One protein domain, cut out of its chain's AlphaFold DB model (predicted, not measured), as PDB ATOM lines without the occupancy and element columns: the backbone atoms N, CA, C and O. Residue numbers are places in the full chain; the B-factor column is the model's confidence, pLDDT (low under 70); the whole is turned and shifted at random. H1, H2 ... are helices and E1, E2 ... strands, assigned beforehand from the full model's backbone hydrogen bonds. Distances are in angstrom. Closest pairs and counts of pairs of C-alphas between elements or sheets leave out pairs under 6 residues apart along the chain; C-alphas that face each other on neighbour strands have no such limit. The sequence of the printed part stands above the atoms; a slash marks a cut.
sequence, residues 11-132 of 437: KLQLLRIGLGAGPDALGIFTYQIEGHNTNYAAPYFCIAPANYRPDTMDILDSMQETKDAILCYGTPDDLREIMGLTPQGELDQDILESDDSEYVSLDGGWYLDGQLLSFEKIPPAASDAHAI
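What this domain is: This is residues 11 to 132 of the 437 residues of the protein "LPD11 domain-containing protein" of Pseudoflavonifractor sp. An85 (UniProt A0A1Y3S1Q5). A twisted sheet of three strands, E2, E1 and E6, has H2 crossing over its edge strand E2 and H1 running along over E1 and E2, while a second, smaller sheet, E3, E5 and E4, stands toward one end of the long axis. The helical hairpin of H2 and H3 packs on both sheets; H4 lies beyond the small sheet, and H5 grazes the larger one toward the opposite end. The printed part has 122 residues, with five named helices and six named strands in the order H1 E1 E2 H2 H3 E3 H4 E4 E5 E6 H5. Both sheets are antiparallel, in the orders E2 E1 E6 and E3 E5 E4, and the class is mixed, helices and strands. The whole is compact, with a radius of gyration of the C-alphas of 14.5 A, yet elongated, spanning 44 by 28 by 27 A.

Where its parts are: H1, residues 11 to 18, begins at C-alpha 11 at (190.270, 101.389, 227.694) and is 10.2 A long. E1, residues 26 to 33, is the longest strand by residues, 22.5 A, and E2, residues 44 to 49, measures 17.3 A. H2, residues 59 to 73, is the longest helix, 21.2 A, from C-alpha 59 at (181.678, 91.341, 243.491). H3, residues 76 to 83, measures 10.5 A. E3, residues 85 to 87, H4, residues 93 to 96, E4, residues 103 to 106, and E5, residues 110 to 113, are shorter. E6, residues 116 to 121, measures 14.3 A, and H5, residues 124 to 127, ends at C-alpha 127 at (184.424, 108.827, 235.932).

How they stand to each other: In the sheet E2 E1 E6, only just strongly twisted with C-alphas up to 4.5 A off its best plane, E1 and E2 form a hairpin, with N 29 and O 46 at 2.9 A. E1 and E6 are antiparallel, with N 30 and O 120 at 2.8 A. H1 is on this sheet at a height of 9.7 A, over E1 and only just over E2, with 3 C-alphas falling on E2. On the local plane it runs along the strands, at 20 degrees to E1. H2 is on it at a height of 8.6 A, over E2, and runs across the strands, at 81 degrees to E2 on the local plane; their closest C-alphas, of Ala 48 and Ser 62, are 5.6 A apart. H3 stands at the sheet's level, and its C-alpha of Met 83 is 5.0 A from that of Tyr 44 in E2. H1 and H2 only just touch, with 3 pairs of C-alphas within 8 A, closest Leu 15 and Ile 70 at 7.5 A. H2 touches H3 with its residues 67 to 71 alone, closest C-alphas Lys 67 and Leu 79 at 6.6 A; this helical hairpin runs opposite ways at a steep tilt of 37 degrees, only just past shallow. H2 and H3 are on one face of the sheet E3 E5 E4, giving two layers, helices on one face of a sheet. There N 86 and O 111 of E3 and E5 are 2.8 A apart, and N 106 and O 110 in the hairpin of E4 and E5 are 2.8 A apart. E3, H4 and E4 form a split strand-helix-strand unit, two strands of one sheet that are not neighbours with a helix between them along the chain; E5 is between E3 and E4 in the sheet, and the crossover is right-handed. Every O i to N i+4 pair is within hydrogen-bond range in H1 and H2, and 3 of 4 are in H3; H4 and H5 are too short for such a pair.

The domain as a whole: The two C-alphas farthest apart, of Asp 99 and His 130, are 46.5 A apart. The printed part has no cut, and no link is long. The mean pLDDT of the printed part is 82.2; residues 20 to 23, 35 to 42, 96, 98 to 101 and 129 to 131 are under 70.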
ATOM      1  N   LYS A  11     190.958 102.544 228.294       90.25
ATOM      2  CA  LYS A  11     190.270 101.389 227.694       90.25
ATOM      3  C   LYS A  11     189.048 100.919 228.487       90.25
ATOM      4  O   LYS A  11     188.072 100.490 227.879       90.25
ATOM      5  N   LEU A  12     189.052 101.047 229.816       91.00
ATOM      6  CA  LEU A  12     187.875 100.727 230.627       91.00
ATOM      7  C   LEU A  12     186.753 101.749 230.415       91.00
ATOM      8  O   LEU A  12     185.582 101.377 230.325       91.00
ATOM      9  N   GLN A  13     187.100 103.033 230.294       89.06
ATOM     10  CA  GLN A  13     186.125 104.080 229.980       89.06
ATOM     11  C   GLN A  13     185.528 103.874 228.583       89.06
ATOM     12  O   GLN A  13     184.312 103.966 228.426       89.06
ATOM     13  N   LEU A  14     186.357 103.508 227.600       90.19
ATOM     14  CA  LEU A  14     185.924 103.171 226.240       90.19
ATOM     15  C   LEU A  14     185.009 101.945 226.209       90.19
ATOM     16  O   LEU A  14     183.979 101.978 225.541       90.19
ATOM     17  N   LEU A  15     185.341 100.894 226.968       90.81
ATOM     18  CA  LEU A  15     184.494  99.708 227.111       90.81
ATOM     19  C   LEU A  15     183.111 100.086 227.639       90.81
ATOM     20  O   LEU A  15     182.098  99.690 227.071       90.81
ATOM     21  N   ARG A  16     183.064 100.892 228.705       90.12
ATOM     22  CA  ARG A  16     181.810 101.343 229.313       90.12
ATOM     23  C   ARG A  16     180.942 102.133 228.325       90.12
ATOM     24  O   ARG A  16     179.740 101.899 228.267       90.12
ATOM     25  N   ILE A  17     181.549 103.029 227.540       86.75
ATOM     26  CA  ILE A  17     180.859 103.805 226.492       86.75
ATOM     27  C   ILE A  17     180.301 102.876 225.412       86.75
ATOM     28  O   ILE A  17     179.125 102.977 225.066       86.75
ATOM     29  N   GLY A  18     181.138 101.967 224.906       84.69
ATOM     30  CA  GLY A  18     180.792 101.041 223.834       84.69
ATOM     31  C   GLY A  18     179.690 100.049 224.204       84.69
ATOM     32  O   GLY A  18     178.898  99.663 223.355       84.69
ATOM     33  N   LEU A  19     179.565  99.693 225.485       84.12
ATOM     34  CA  LEU A  19     178.449  98.888 225.996       84.12
ATOM     35  C   LEU A  19     177.110  99.659 226.057       84.12
ATOM     36  O   LEU A  19     176.112  99.115 226.530       84.12
ATOM     37  N   GLY A  20     177.065 100.913 225.590       64.50
ATOM     38  CA  GLY A  20     175.835 101.700 225.443       64.50
ATOM     39  C   GLY A  20     175.255 102.211 226.763       64.50
ATOM     40  O   GLY A  20     174.092 102.607 226.828       64.50
ATOM     41  N   ALA A  21     176.051 102.199 227.831       62.09
ATOM     42  CA  ALA A  21     175.615 102.547 229.170       62.09
ATOM     43  C   ALA A  21     176.357 103.791 229.670       62.09
ATOM     44  O   ALA A  21     177.552 103.762 229.957       62.09
ATOM     45  N   GLY A  22     175.619 104.897 229.802       63.47
ATOM     46  CA  GLY A  22     176.115 106.103 230.464       63.47
ATOM     47  C   GLY A  22     176.469 105.858 231.943       63.47
ATOM     48  O   GLY A  22     176.186 104.782 232.484       63.47
ATOM     49  N   PRO A  23     177.038 106.861 232.636       65.12
ATOM     50  CA  PRO A  23     177.450 106.738 234.041       65.12
ATOM     51  C   PRO A  23     176.302 106.365 235.000       65.12
ATOM     52  O   PRO A  23     176.549 105.847 236.090       65.12
ATOM     53  N   ASP A  24     175.050 106.583 234.589       72.50
ATOM     54  CA  ASP A  24     173.845 106.205 235.336       72.50
ATOM     55  C   ASP A  24     173.458 104.725 235.189       72.50
ATOM     56  O   ASP A  24     172.668 104.209 235.982       72.50
ATOM     57  N   ALA A  25     173.999 104.034 234.185       80.62
ATOM     58  CA  ALA A  25     173.728 102.628 233.908       80.62
ATOM     59  C   ALA A  25     174.894 101.731 234.342       80.62
ATOM     60  O   ALA A  25     174.663 100.752 235.051       80.62
ATOM     61  N   LEU A  26     176.139 102.091 234.009       88.12
ATOM     62  CA  LEU A  26     177.343 101.380 234.448       88.12
ATOM     63  C   LEU A  26     178.253 102.299 235.270       88.12
ATOM     64  O   LEU A  26     178.703 103.347 234.810       88.12
ATOM     65  N   GLY A  27     178.537 101.886 236.502       88.19
ATOM     66  CA  GLY A  27     179.510 102.518 237.382       88.19
ATOM     67  C   GLY A  27     180.885 101.870 237.250       88.19
ATOM     68  O   GLY A  27     180.994 100.698 236.894       88.19
ATOM     69  N   ILE A  28     181.931 102.634 237.572       91.38
ATOM     70  CA  ILE A  28     183.297 102.115 237.684       91.38
ATOM     71  C   ILE A  28     183.595 101.851 239.155       91.38
ATOM     72  O   ILE A  28     183.314 102.683 240.021       91.38
ATOM     73  N   PHE A  29     184.160 100.685 239.417       92.88
ATOM     74  CA  PHE A  29     184.590 100.249 240.731       92.88
ATOM     75  C   PHE A  29     186.093 100.019 240.703       92.88
ATOM     76  O   PHE A  29     186.658  99.658 239.671       92.88
ATOM     77  N   THR A  30     186.735 100.268 241.833       92.12
ATOM     78  CA  THR A  30     188.171 100.130 242.016       92.12
ATOM     79  C   THR A  30     188.460  99.198 243.181       92.12
ATOM     80  O   THR A  30     187.703  99.166 244.152       92.12
ATOM     81  N   TYR A  31     189.527  98.415 243.078       90.31
ATOM     82  CA  TYR A  31     189.915  97.458 244.102       90.31
ATOM     83  C   TYR A  31     191.423  97.261 244.177       90.31
ATOM     84  O   TYR A  31     192.170  97.550 243.240       90.31
ATOM     85  N   GLN A  32     191.865  96.751 245.323       86.56
ATOM     86  CA  GLN A  32     193.258  96.405 245.586       86.56
ATOM     87  C   GLN A  32     193.387  94.920 245.915       86.56
ATOM     88  O   GLN A  32     192.486  94.327 246.510       86.56
ATOM     89  N   ILE A  33     194.528  94.344 245.542       82.44
ATOM     90  CA  ILE A  33     194.844  92.924 245.718       82.44
ATOM     91  C   ILE A  33     196.064  92.802 246.635       82.44
ATOM     92  O   ILE A  33     197.014  93.582 246.529       82.44
ATOM     93  N   GLU A  34     196.037  91.827 247.538       73.56
ATOM     94  CA  GLU A  34     197.072  91.600 248.547       73.56
ATOM     95  C   GLU A  34     198.463  91.322 247.959       73.56
ATOM     96  O   GLU A  34     199.430  91.950 248.397       73.56
ATOM     97  N   GLY A  35     198.562  90.481 246.921       59.53
ATOM     98  CA  GLY A  35     199.830  90.086 246.286       59.53
ATOM     99  C   GLY A  35     200.608  91.241 245.643       59.53
ATOM    100  O   GLY A  35     201.803  91.130 245.369       59.53
ATOM    101  N   HIS A  36     199.965  92.400 245.477       57.12
ATOM    102  CA  HIS A  36     200.578  93.604 244.929       57.12
ATOM    103  C   HIS A  36     200.755  94.729 245.953       57.12
ATOM    104  O   HIS A  36     201.259  95.781 245.579       57.12
ATOM    105  N   ASN A  37     200.423  94.540 247.237       51.66
ATOM    106  CA  ASN A  37     200.422  95.602 248.250       51.66
ATOM    107  C   ASN A  37     201.836  96.036 248.700       51.66
ATOM    108  O   ASN A  37     202.287  95.805 249.822       51.66
ATOM    109  N   THR A  38     202.549  96.708 247.803       49.44
ATOM    110  CA  THR A  38     203.624  97.640 248.147       49.44
ATOM    111  C   THR A  38     203.018  99.044 248.227       49.44
ATOM    112  O   THR A  38     202.007  99.311 247.582       49.44
ATOM    113  N   ASN A  39     203.632  99.978 248.966       41.78
ATOM    114  CA  ASN A  39     203.183 101.382 249.107       41.78
ATOM    115  C   ASN A  39     203.076 102.185 247.773       41.78
ATOM    116  O   ASN A  39     202.985 103.411 247.805       41.78
ATOM    117  N   TYR A  40     203.145 101.517 246.617       46.66
ATOM    118  CA  TYR A  40     203.234 102.052 245.259       46.66
ATOM    119  C   TYR A  40     202.300 101.349 244.252       46.66
ATOM    120  O   TYR A  40     202.417 101.605 243.056       46.66
ATOM    121  N   ALA A  41     201.421 100.440 244.684       58.69
ATOM    122  CA  ALA A  41     200.600  99.663 243.754       58.69
ATOM    123  C   ALA A  41     199.411 100.458 243.209       58.69
ATOM    124  O   ALA A  41     198.600 100.983 243.973       58.69
ATOM    125  N   ALA A  42     199.322 100.525 241.879       67.06
ATOM    126  CA  ALA A  42     198.173 101.088 241.186       67.06
ATOM    127  C   ALA A  42     196.924 100.235 241.469       67.06
ATOM    128  O   ALA A  42     197.030  99.007 241.527       67.06
ATOM    129  N   PRO A  43     195.754 100.858 241.669       85.25
ATOM    130  CA  PRO A  43     194.522 100.109 241.849       85.25
ATOM    131  C   PRO A  43     194.079  99.442 240.539       85.25
ATOM    132  O   PRO A  43     194.415  99.903 239.447       85.25
ATOM    133  N   TYR A  44     193.275  98.388 240.663       89.75
ATOM    134  CA  TYR A  44     192.602  97.728 239.545       89.75
ATOM    135  C   TYR A  44     191.131  98.121 239.500       89.75
ATOM    136  O   TYR A  44     190.602  98.715 240.444       89.75
ATOM    137  N   PHE A  45     190.468  97.824 238.386       93.38
ATOM    138  CA  PHE A  45     189.146  98.357 238.106       93.38
ATOM    139  C   PHE A  45     188.210  97.323 237.487       93.38
ATOM    140  O   PHE A  45     188.636  96.383 236.818       93.38
ATOM    141  N   CYS A  46     186.911  97.510 237.694       94.12
ATOM    142  CA  CYS A  46     185.866  96.800 236.968       94.12
ATOM    143  C   CYS A  46     184.638  97.692 236.741       94.12
ATOM    144  O   CYS A  46     184.544  98.798 237.283       94.12
ATOM    145  N   ILE A  47     183.705  97.224 235.913       93.25
ATOM    146  CA  ILE A  47     182.413  97.873 235.682       93.25
ATOM    147  C   ILE A  47     181.293  97.011 236.251       93.25
ATOM    148  O   ILE A  47     181.331  95.788 236.199       93.25
ATOM    149  N   ALA A  48     180.278  97.663 236.800       92.06
ATOM    150  CA  ALA A  48     179.067  96.996 237.255       92.06
ATOM    151  C   ALA A  48     177.885  97.970 237.161       92.06
ATOM    152  O   ALA A  48     178.108  99.180 237.029       92.06
ATOM    153  N   PRO A  49     176.631  97.501 237.256       90.31
ATOM    154  CA  PRO A  49     175.467  98.377 237.300       90.31
ATOM    155  C   PRO A  49     175.631  99.533 238.294       90.31
ATOM    156  O   PRO A  49     175.998  99.347 239.455       90.31
ATOM    157  N   ALA A  50     175.355 100.762 237.856       87.31
ATOM    158  CA  ALA A  50     175.625 101.957 238.654       87.31
ATOM    159  C   ALA A  50     174.782 102.022 239.942       87.31
ATOM    160  O   ALA A  50     175.148 102.710 240.892       87.31
ATOM    161  N   ASN A  51     173.660 101.313 240.019       88.25
ATOM    162  CA  ASN A  51     172.850 101.233 241.234       88.25
ATOM    163  C   ASN A  51     173.412 100.255 242.287       88.25
ATOM    164  O   ASN A  51     172.931 100.269 243.423       88.25
ATOM    165  N   TYR A  52     174.409  99.434 241.940       89.00
ATOM    166  CA  TYR A  52     175.020  98.487 242.865       89.00
ATOM    167  C   TYR A  52     175.835  99.202 243.941       89.00
ATOM    168  O   TYR A  52     176.456 100.247 243.711       89.00
ATOM    169  N   ARG A  53     175.806  98.628 245.147       87.38
ATOM    170  CA  ARG A  53     176.590  99.094 246.288       87.38
ATOM    171  C   ARG A  53     177.614  98.025 246.681       87.38
ATOM    172  O   ARG A  53     177.206  96.867 246.810       87.38
ATOM    173  N   PRO A  54     178.886  98.403 246.923       88.19
ATOM    174  CA  PRO A  54     179.963  97.470 247.271       88.19
ATOM    175  C   PRO A  54     179.641  96.483 248.399       88.19
ATOM    176  O   PRO A  54     180.092  95.349 248.378       88.19
ATOM    177  N   ASP A  55     178.835  96.902 249.375       87.06
ATOM    178  CA  ASP A  55     178.469  96.124 250.561       87.06
ATOM    179  C   ASP A  55     177.384  95.062 250.317       87.06
ATOM    180  O   ASP A  55     177.145  94.220 251.180       87.06
ATOM    181  N   THR A  56     176.699  95.111 249.173       85.75
ATOM    182  CA  THR A  56     175.518  94.268 248.895       85.75
ATOM    183  C   THR A  56     175.572  93.533 247.563       85.75
ATOM    184  O   THR A  56     174.723  92.678 247.314       85.75
ATOM    185  N   MET A  57     176.532  93.870 246.704       89.31
ATOM    186  CA  MET A  57     176.665  93.277 245.379       89.31
ATOM    187  C   MET A  57     177.475  91.983 245.398       89.31
ATOM    188  O   MET A  57     178.337  91.789 246.255       89.31
ATOM    189  N   ASP A  58     177.235  91.131 244.403       91.69
ATOM    190  CA  ASP A  58     178.144  90.032 244.100       91.69
ATOM    191  C   ASP A  58     179.342  90.581 243.315       91.69
ATOM    192  O   ASP A  58     179.261  90.901 242.122       91.69
ATOM    193  N   ILE A  59     180.443  90.779 244.039       92.25
ATOM    194  CA  ILE A  59     181.678  91.341 243.491       92.25
ATOM    195  C   ILE A  59     182.255  90.404 242.430       92.25
ATOM    196  O   ILE A  59     182.662  90.874 241.370       92.25
ATOM    197  N   LEU A  60     182.265  89.092 242.682       91.56
ATOM    198  CA  LEU A  60     182.895  88.130 241.780       91.56
ATOM    199  C   LEU A  60     182.125  88.009 240.468       91.56
ATOM    200  O   LEU A  60     182.753  87.978 239.415       91.56
ATOM    201  N   ASP A  61     180.794  88.027 240.521       92.50
ATOM    202  CA  ASP A  61     179.952  88.027 239.321       92.50
ATOM    203  C   ASP A  61     180.169  89.300 238.481       92.50
ATOM    204  O   ASP A  61     180.403  89.240 237.278       92.50
ATOM    205  N   SER A  62     180.242  90.468 239.130       92.81
ATOM    206  CA  SER A  62     180.518  91.740 238.437       92.81
ATOM    207  C   SER A  62     181.917  91.768 237.797       92.81
ATOM    208  O   SER A  62     182.122  92.290 236.695       92.81
ATOM    209  N   MET A  63     182.911  91.192 238.481       94.25
ATOM    210  CA  MET A  63     184.260  91.026 237.937       94.25
ATOM    211  C   MET A  63     184.265  90.042 236.765       94.25
ATOM    212  O   MET A  63     184.907  90.304 235.749       94.25
ATOM    213  N   GLN A  64     183.518  88.947 236.869       94.62
ATOM    214  CA  GLN A  64     183.353  87.964 235.808       94.62
ATOM    215  C   GLN A  64     182.744  88.599 234.548       94.62
ATOM    216  O   GLN A  64     183.320  88.460 233.469       94.62
ATOM    217  N   GLU A  65     181.661  89.369 234.686       92.94
ATOM    218  CA  GLU A  65     181.030  90.094 233.575       92.94
ATOM    219  C   GLU A  65     181.992  91.093 232.917       92.94
ATOM    220  O   GLU A  65     182.098  91.145 231.689       92.94
ATOM    221  N   THR A  66     182.746  91.856 233.719       94.81
ATOM    222  CA  THR A  66     183.751  92.790 233.186       94.81
ATOM    223  C   THR A  66     184.837  92.057 232.403       94.81
ATOM    224  O   THR A  66     185.196  92.476 231.301       94.81
ATOM    225  N   LYS A  67     185.362  90.958 232.954       94.88
ATOM    226  CA  LYS A  67     186.398  90.148 232.310       94.88
ATOM    227  C   LYS A  67     185.895  89.591 230.980       94.88
ATOM    228  O   LYS A  67     186.591  89.690 229.971       94.88
ATOM    229  N   ASP A  68     184.683  89.043 230.961       93.81
ATOM    230  CA  ASP A  68     184.084  88.498 229.743       93.81
ATOM    231  C   ASP A  68     183.861  89.594 228.691       93.81
ATOM    232  O   ASP A  68     184.145  89.377 227.511       93.81
ATOM    233  N   ALA A  69     183.460  90.802 229.103       91.94
ATOM    234  CA  ALA A  69     183.361  91.955 228.211       91.94
ATOM    235  C   ALA A  69     184.728  92.360 227.627       91.94
ATOM    236  O   ALA A  69     184.845  92.544 226.416       91.94
ATOM    237  N   ILE A  70     185.785  92.446 228.441       92.44
ATOM    238  CA  ILE A  70     187.136  92.755 227.945       92.44
ATOM    239  C   ILE A  70     187.611  91.680 226.958       92.44
ATOM    240  O   ILE A  70     188.152  92.022 225.911       92.44
ATOM    241  N   LEU A  71     187.358  90.396 227.224       90.50
ATOM    242  CA  LEU A  71     187.700  89.315 226.291       90.50
ATOM    243  C   LEU A  71     186.886  89.362 224.993       90.50
ATOM    244  O   LEU A  71     187.387  88.959 223.944       90.50
ATOM    245  N   CYS A  72     185.644  89.849 225.046       89.69
ATOM    246  CA  CYS A  72     184.826  90.044 223.855       89.69
ATOM    247  C   CYS A  72     185.317  91.226 223.017       89.69
ATOM    248  O   CYS A  72     185.345  91.130 221.798       89.69
ATOM    249  N   TYR A  73     185.684  92.350 223.628       89.44
ATOM    250  CA  TYR A  73     185.908  93.596 222.885       89.44
ATOM    251  C   TYR A  73     187.378  94.010 222.761       89.44
ATOM    252  O   TYR A  73     187.681  94.864 221.927       89.44
ATOM    253  N   GLY A  74     188.280  93.418 223.543       87.62
ATOM    254  CA  GLY A  74     189.701  93.757 223.632       87.62
ATOM    255  C   GLY A  74     190.617  92.538 223.595       87.62
ATOM    256  O   GLY A  74     190.406  91.601 222.824       87.62
ATOM    257  N   THR A  75     191.690  92.586 224.379       87.44
ATOM    258  CA  THR A  75     192.784  91.611 224.373       87.44
ATOM    259  C   THR A  75     193.051  91.030 225.766       87.44
ATOM    260  O   THR A  75     192.708  91.646 226.774       87.44
ATOM    261  N   PRO A  76     193.704  89.855 225.858       87.75
ATOM    262  CA  PRO A  76     194.130  89.297 227.142       87.75
ATOM    263  C   PRO A  76     195.053  90.221 227.953       87.75
ATOM    264  O   PRO A  76     194.994  90.201 229.179       87.75
ATOM    265  N   ASP A  77     195.868  91.050 227.296       87.25
ATOM    266  CA  ASP A  77     196.746  92.007 227.983       87.25
ATOM    267  C   ASP A  77     195.936  93.109 228.689       87.25
ATOM    268  O   ASP A  77     196.292  93.528 229.791       87.25
ATOM    269  N   ASP A  78     194.782  93.493 228.130       89.81
ATOM    270  CA  ASP A  78     193.877  94.468 228.750       89.81
ATOM    271  C   ASP A  78     193.313  93.955 230.087       89.81
ATOM    272  O   ASP A  78     193.087  94.746 231.001       89.81
ATOM    273  N   LEU A  79     193.129  92.636 230.248       90.69
ATOM    274  CA  LEU A  79     192.721  92.050 231.533       90.69
ATOM    275  C   LEU A  79     193.785  92.243 232.611       90.69
ATOM    276  O   LEU A  79     193.454  92.500 233.769       90.69
ATOM    277  N   ARG A  80     195.063  92.136 232.246       87.31
ATOM    278  CA  ARG A  80     196.163  92.348 233.185       87.31
ATOM    279  C   ARG A  80     196.280  93.821 233.560       87.31
ATOM    280  O   ARG A  80     196.409  94.134 234.738       87.31
ATOM    281  N   GLU A  81     196.214  94.712 232.574       86.12
ATOM    282  CA  GLU A  81     196.348  96.158 232.786       86.12
ATOM    283  C   GLU A  81     195.175  96.744 233.584       86.12
ATOM    284  O   GLU A  81     195.385  97.551 234.486       86.12
ATOM    285  N   ILE A  82     193.942  96.343 233.268       90.31
ATOM    286  CA  ILE A  82     192.733  96.923 233.864       90.31
ATOM    287  C   ILE A  82     192.355  96.211 235.165       90.31
ATOM    288  O   ILE A  82     191.999  96.867 236.145       90.31
ATOM    289  N   MET A  83     192.400  94.875 235.170       91.69
ATOM    290  CA  MET A  83     191.861  94.046 236.253       91.69
ATOM    291  C   MET A  83     192.932  93.317 237.077       91.69
ATOM    292  O   MET A  83     192.599  92.672 238.065       91.69
ATOM    293  N   GLY A  84     194.207  93.361 236.682       88.69
ATOM    294  CA  GLY A  84     195.262  92.629 237.392       88.69
ATOM    295  C   GLY A  84     195.138  91.109 237.275       88.69
ATOM    296  O   GLY A  84     195.695  90.381 238.092       88.69
ATOM    297  N   LEU A  85     194.398  90.613 236.278       90.12
ATOM    298  CA  LEU A  85     194.176  89.181 236.106       90.12
ATOM    299  C   LEU A  85     195.366  88.505 235.424       90.12
ATOM    300  O   LEU A  85     195.923  89.007 234.445       90.12
ATOM    301  N   THR A  86     195.699  87.316 235.915       87.44
ATOM    302  CA  THR A  86     196.776  86.464 235.406       87.44
ATOM    303  C   THR A  86     196.200  85.117 234.954       87.44
ATOM    304  O   THR A  86     195.357  84.542 235.652       87.44
ATOM    305  N   PRO A  87     196.595  84.593 233.780       88.38
ATOM    306  CA  PRO A  87     196.126  83.295 233.313       88.38
ATOM    307  C   PRO A  87     196.774  82.151 234.106       88.38
ATOM    308  O   PRO A  87     197.908  82.263 234.570       88.38
ATOM    309  N   GLN A  88     196.095  81.005 234.187       82.44
ATOM    310  CA  GLN A  88     196.535  79.857 234.993       82.44
ATOM    311  C   GLN A  88     197.979  79.413 234.737       82.44
ATOM    312  O   GLN A  88     198.673  79.002 235.657       82.44
ATOM    313  N   GLY A  89     198.414  79.446 233.475       80.25
ATOM    314  CA  GLY A  89     199.744  78.978 233.081       80.25
ATOM    315  C   GLY A  89     200.891  79.876 233.546       80.25
ATOM    316  O   GLY A  89     202.044  79.483 233.398       80.25
ATOM    317  N   GLU A  90     200.582  81.064 234.066       81.06
ATOM    318  CA  GLU A  90     201.557  82.051 234.534       81.06
ATOM    319  C   GLU A  90     201.526  82.264 236.051       81.06
ATOM    320  O   GLU A  90     202.409  82.934 236.580       81.06
ATOM    321  N   LEU A  91     200.537  81.697 236.749       77.38
ATOM    322  CA  LEU A  91     200.526  81.682 238.208       77.38
ATOM    323  C   LEU A  91     201.630  80.780 238.736       77.38
ATOM    324  O   LEU A  91     201.907  79.719 238.168       77.38
ATOM    325  N   ASP A  92     202.220  81.193 239.854       75.31
ATOM    326  CA  ASP A  92     203.175  80.357 240.558       75.31
ATOM    327  C   ASP A  92     202.489  79.054 240.988       75.31
ATOM    328  O   ASP A  92     201.403  79.041 241.577       75.31
ATOM    329  N   GLN A  93     203.131  77.939 240.657       70.06
ATOM    330  CA  GLN A  93     202.626  76.618 240.976       70.06
ATOM    331  C   GLN A  93     202.562  76.411 242.498       70.06
ATOM    332  O   GLN A  93     201.652  75.736 242.974       70.06
ATOM    333  N   ASP A  94     203.445  77.068 243.256       70.50
ATOM    334  CA  ASP A  94     203.440  77.031 244.718       70.50
ATOM    335  C   ASP A  94     202.197  77.730 245.309       70.50
ATOM    336  O   ASP A  94     201.674  77.293 246.335       70.50
ATOM    337  N   ILE A  95     201.664  78.762 244.639       72.44
ATOM    338  CA  ILE A  95     200.428  79.462 245.045       72.44
ATOM    339  C   ILE A  95     199.204  78.584 244.773       72.44
ATOM    340  O   ILE A  95     198.327  78.452 245.629       72.44
ATOM    341  N   LEU A  96     199.157  77.935 243.604       69.06
ATOM    342  CA  LEU A  96     198.065  77.035 243.215       69.06
ATOM    343  C   LEU A  96     197.996  75.758 244.070       69.06
ATOM    344  O   LEU A  96     196.924  75.173 244.209       69.06
ATOM    345  N   GLU A  97     199.133  75.309 244.606       70.69
ATOM    346  CA  GLU A  97     199.243  74.117 245.459       70.69
ATOM    347  C   GLU A  97     199.108  74.434 246.963       70.69
ATOM    348  O   GLU A  97     199.075  73.510 247.780       70.69
ATOM    349  N   SER A  98     199.003  75.714 247.339       67.12
ATOM    350  CA  SER A  98     198.826  76.145 248.730       67.12
ATOM    351  C   SER A  98     197.395  75.896 249.241       67.12
ATOM    352  O   SER A  98     196.409  76.199 248.572       67.12
ATOM    353  N   ASP A  99     197.265  75.372 250.467       60.62
ATOM    354  CA  ASP A  99     195.959  75.145 251.114       60.62
ATOM    355  C   ASP A  99     195.291  76.459 251.584       60.62
ATOM    356  O   ASP A  99     194.090  76.483 251.864       60.62
ATOM    357  N   ASP A 100     196.048  77.560 251.655       63.72
ATOM    358  CA  ASP A 100     195.618  78.833 252.250       63.72
ATOM    359  C   ASP A 100     194.851  79.756 251.275       63.72
ATOM    360  O   ASP A 100     194.332  80.790 251.693       63.72
ATOM    361  N   SER A 101     194.667  79.344 250.009       62.25
ATOM    362  CA  SER A 101     193.882  80.070 248.989       62.25
ATOM    363  C   SER A 101     194.272  81.555 248.889       62.25
ATOM    364  O   SER A 101     193.457  82.460 249.095       62.25
ATOM    365  N   GLU A 102     195.534  81.808 248.549       74.62
ATOM    366  CA  GLU A 102     196.083  83.151 248.319       74.62
ATOM    367  C   GLU A 102     195.677  83.740 246.954       74.62
ATOM    368  O   GLU A 102     196.328  84.638 246.444       74.62
ATOM    369  N   TYR A 103     194.607  83.251 246.325       81.56
ATOM    370  CA  TYR A 103     194.177  83.700 245.004       81.56
ATOM    371  C   TYR A 103     192.654  83.734 244.881       81.56
ATOM    372  O   TYR A 103     191.927  83.020 245.577       81.56
ATOM    373  N   VAL A 104     192.160  84.532 243.936       87.38
ATOM    374  CA  VAL A 104     190.738  84.561 243.561       87.38
ATOM    375  C   VAL A 104     190.592  84.011 242.150       87.38
ATOM    376  O   VAL A 104     191.178  84.546 241.215       87.38
ATOM    377  N   SER A 105     189.810  82.943 241.985       87.88
ATOM    378  CA  SER A 105     189.546  82.337 240.676       87.88
ATOM    379  C   SER A 105     188.348  82.990 239.995       87.88
ATOM    380  O   SER A 105     187.280  83.098 240.594       87.88
ATOM    381  N   LEU A 106     188.507  83.325 238.718       88.62
ATOM    382  CA  LEU A 106     187.426  83.623 237.781       88.62
ATOM    383  C   LEU A 106     187.331  82.502 236.737       88.62
ATOM    384  O   LEU A 106     188.284  81.746 236.514       88.62
ATOM    385  N   ASP A 107     186.183  82.380 236.073       89.62
ATOM    386  CA  ASP A 107     185.988  81.320 235.082       89.62
ATOM    387  C   ASP A 107     186.956  81.462 233.897       89.62
ATOM    388  O   ASP A 107     187.495  82.532 233.603       89.62
ATOM    389  N   GLY A 108     187.180  80.372 233.164       84.06
ATOM    390  CA  GLY A 108     188.037  80.401 231.975       84.06
ATOM    391  C   GLY A 108     189.537  80.476 232.277       84.06
ATOM    392  O   GLY A 108     190.310  80.800 231.379       84.06
ATOM    393  N   GLY A 109     189.952  80.146 233.506       88.00
ATOM    394  CA  GLY A 109     191.363  79.999 233.875       88.00
ATOM    395  C   GLY A 109     192.087  81.323 234.125       88.00
ATOM    396  O   GLY A 109     193.283  81.410 233.850       88.00
ATOM    397  N   TRP A 110     191.370  82.327 234.633       90.69
ATOM    398  CA  TRP A 110     191.902  83.638 235.008       90.69
ATOM    399  C   TRP A 110     191.824  83.835 236.517       90.69
ATOM    400  O   TRP A 110     190.832  83.455 237.132       90.69
ATOM    401  N   TYR A 111     192.852  84.438 237.106       89.31
ATOM    402  CA  TYR A 111     192.972  84.543 238.556       89.31
ATOM    403  C   TYR A 111     193.533  85.898 238.979       89.31
ATOM    404  O   TYR A 111     194.331  86.494 238.254       89.31
ATOM    405  N   LEU A 112     193.140  86.358 240.164       88.06
ATOM    406  CA  LEU A 112     193.856  87.402 240.893       88.06
ATOM    407  C   LEU A 112     194.925  86.737 241.757       88.06
ATOM    408  O   LEU A 112     194.624  85.788 242.484       88.06
ATOM    409  N   ASP A 113     196.146  87.253 241.672       83.06
ATOM    410  CA  ASP A 113     197.277  86.840 242.498       83.06
ATOM    411  C   ASP A 113     197.209  87.562 243.857       83.06
ATOM    412  O   ASP A 113     197.707  88.678 244.026       83.06
ATOM    413  N   GLY A 114     196.460  86.985 244.796       80.81
ATOM    414  CA  GLY A 114     196.137  87.573 246.097       80.81
ATOM    415  C   GLY A 114     194.638  87.694 246.376       80.81
ATOM    416  O   GLY A 114     193.784  87.548 245.496       80.81
ATOM    417  N   GLN A 115     194.310  88.026 247.626       83.81
ATOM    418  CA  GLN A 115     192.940  88.324 248.048       83.81
ATOM    419  C   GLN A 115     192.558  89.787 247.782       83.81
ATOM    420  O   GLN A 115     193.402  90.686 247.782       83.81
ATOM    421  N   LEU A 116     191.261  90.035 247.587       86.88
ATOM    422  CA  LEU A 116     190.686  91.380 247.510       86.88
ATOM    423  C   LEU A 116     190.770  92.075 248.879       86.88
ATOM    424  O   LEU A 116     190.204  91.595 249.858       86.88
ATOM    425  N   LEU A 117     191.438  93.228 248.936       84.62
ATOM    426  CA  LEU A 117     191.615  94.016 250.163       84.62
ATOM    427  C   LEU A 117     190.567  95.121 250.323       84.62
ATOM    428  O   LEU A 117     190.085  95.383 251.425       84.62
ATOM    429  N   SER A 118     190.244  95.797 249.225       86.69
ATOM    430  CA  SER A 118     189.294  96.906 249.175       86.69
ATOM    431  C   SER A 118     188.491  96.827 247.887       86.69
ATOM    432  O   SER A 118     188.984  96.325 246.880       86.69
ATOM    433  N   PHE A 119     187.247  97.297 247.928       89.94
ATOM    434  CA  PHE A 119     186.380  97.393 246.760       89.94
ATOM    435  C   PHE A 119     185.484  98.619 246.924       89.94
ATOM    436  O   PHE A 119     184.627  98.670 247.807       89.94
ATOM    437  N   GLU A 120     185.710  99.636 246.104       90.50
ATOM    438  CA  GLU A 120     185.086 100.947 246.240       90.50
ATOM    439  C   GLU A 120     184.460 101.393 244.925       90.50
ATOM    440  O   GLU A 120     184.956 101.110 243.837       90.50
ATOM    441  N   LYS A 121     183.347 102.123 245.018       90.69
ATOM    442  CA  LYS A 121     182.703 102.713 243.848       90.69
ATOM    443  C   LYS A 121     183.280 104.097 243.579       90.69
ATOM    444  O   LYS A 121     183.258 104.954 244.464       90.69
ATOM    445  N   ILE A 122     183.695 104.349 242.342       88.06
ATOM    446  CA  ILE A 122     184.169 105.668 241.928       88.06
ATOM    447  C   ILE A 122     182.968 106.616 241.750       88.06
ATOM    448  O   ILE A 122     181.953 106.225 241.157       88.06
ATOM    449  N   PRO A 123     183.039 107.866 242.251       82.25
ATOM    450  CA  PRO A 123     181.991 108.856 242.031       82.25
ATOM    451  C   PRO A 123     181.732 109.090 240.533       82.25
ATOM    452  O   PRO A 123     182.696 109.256 239.787       82.25
ATOM    453  N   PRO A 124     180.464 109.201 240.084       75.06
ATOM    454  CA  PRO A 124     180.140 109.395 238.668       75.06
ATOM    455  C   PRO A 124     180.904 110.551 238.016       75.06
ATOM    456  O   PRO A 124     181.485 110.360 236.954       75.06
ATOM    457  N   ALA A 125     181.005 111.692 238.707       72.00
ATOM    458  CA  ALA A 125     181.728 112.876 238.237       72.00
ATOM    459  C   ALA A 125     183.239 112.651 238.032       72.00
ATOM    460  O   ALA A 125     183.830 113.272 237.160       72.00
ATOM    461  N   ALA A 126     183.866 111.761 238.811       74.19
ATOM    462  CA  ALA A 126     185.280 111.408 238.650       74.19
ATOM    463  C   ALA A 126     185.506 110.382 237.528       74.19
ATOM    464  O   ALA A 126     186.639 110.105 237.153       74.19
ATOM    465  N   SER A 127     184.422 109.811 237.006       74.12
ATOM    466  CA  SER A 127     184.424 108.827 235.932       74.12
ATOM    467  C   SER A 127     183.682 109.334 234.701       74.12
ATOM    468  O   SER A 127     183.170 108.519 233.942       74.12
ATOM    469  N   ASP A 128     183.523 110.643 234.520       73.69
ATOM    470  CA  ASP A 128     182.797 111.175 233.370       73.69
ATOM    471  C   ASP A 128     183.645 111.050 232.098       73.69
ATOM    472  O   ASP A 128     184.736 111.607 232.010       73.69
ATOM    473  N   ALA A 129     183.129 110.331 231.101       69.75
ATOM    474  CA  ALA A 129     183.805 110.164 229.816       69.75
ATOM    475  C   ALA A 129     183.977 111.498 229.074       69.75
ATOM    476  O   ALA A 129     184.942 111.660 228.332       69.75
ATOM    477  N   HIS A 130     183.092 112.468 229.314       69.00
ATOM    478  CA  HIS A 130     183.167 113.789 228.692       69.00
ATOM    479  C   HIS A 130     184.360 114.600 229.207       69.00
ATOM    480  O   HIS A 130     184.770 115.558 228.564       69.00
ATOM    481  N   ALA A 131     184.958 114.210 230.340       66.88
ATOM    482  CA  ALA A 131     186.178 114.838 230.837       66.88
ATOM    483  C   ALA A 131     187.407 114.538 229.961       66.88
ATOM    484  O   ALA A 131     188.401 115.253 230.050       66.88
ATOM    485  N   ILE A 132     187.357 113.479 229.143       70.50
ATOM    486  CA  ILE A 132     188.487 113.015 228.325       70.50
ATOM    487  C   ILE A 132     188.156 112.825 226.837       70.50
ATOM    488  O   ILE A 132     189.072 112.674 226.033       70.50
TER     489      ILE A 132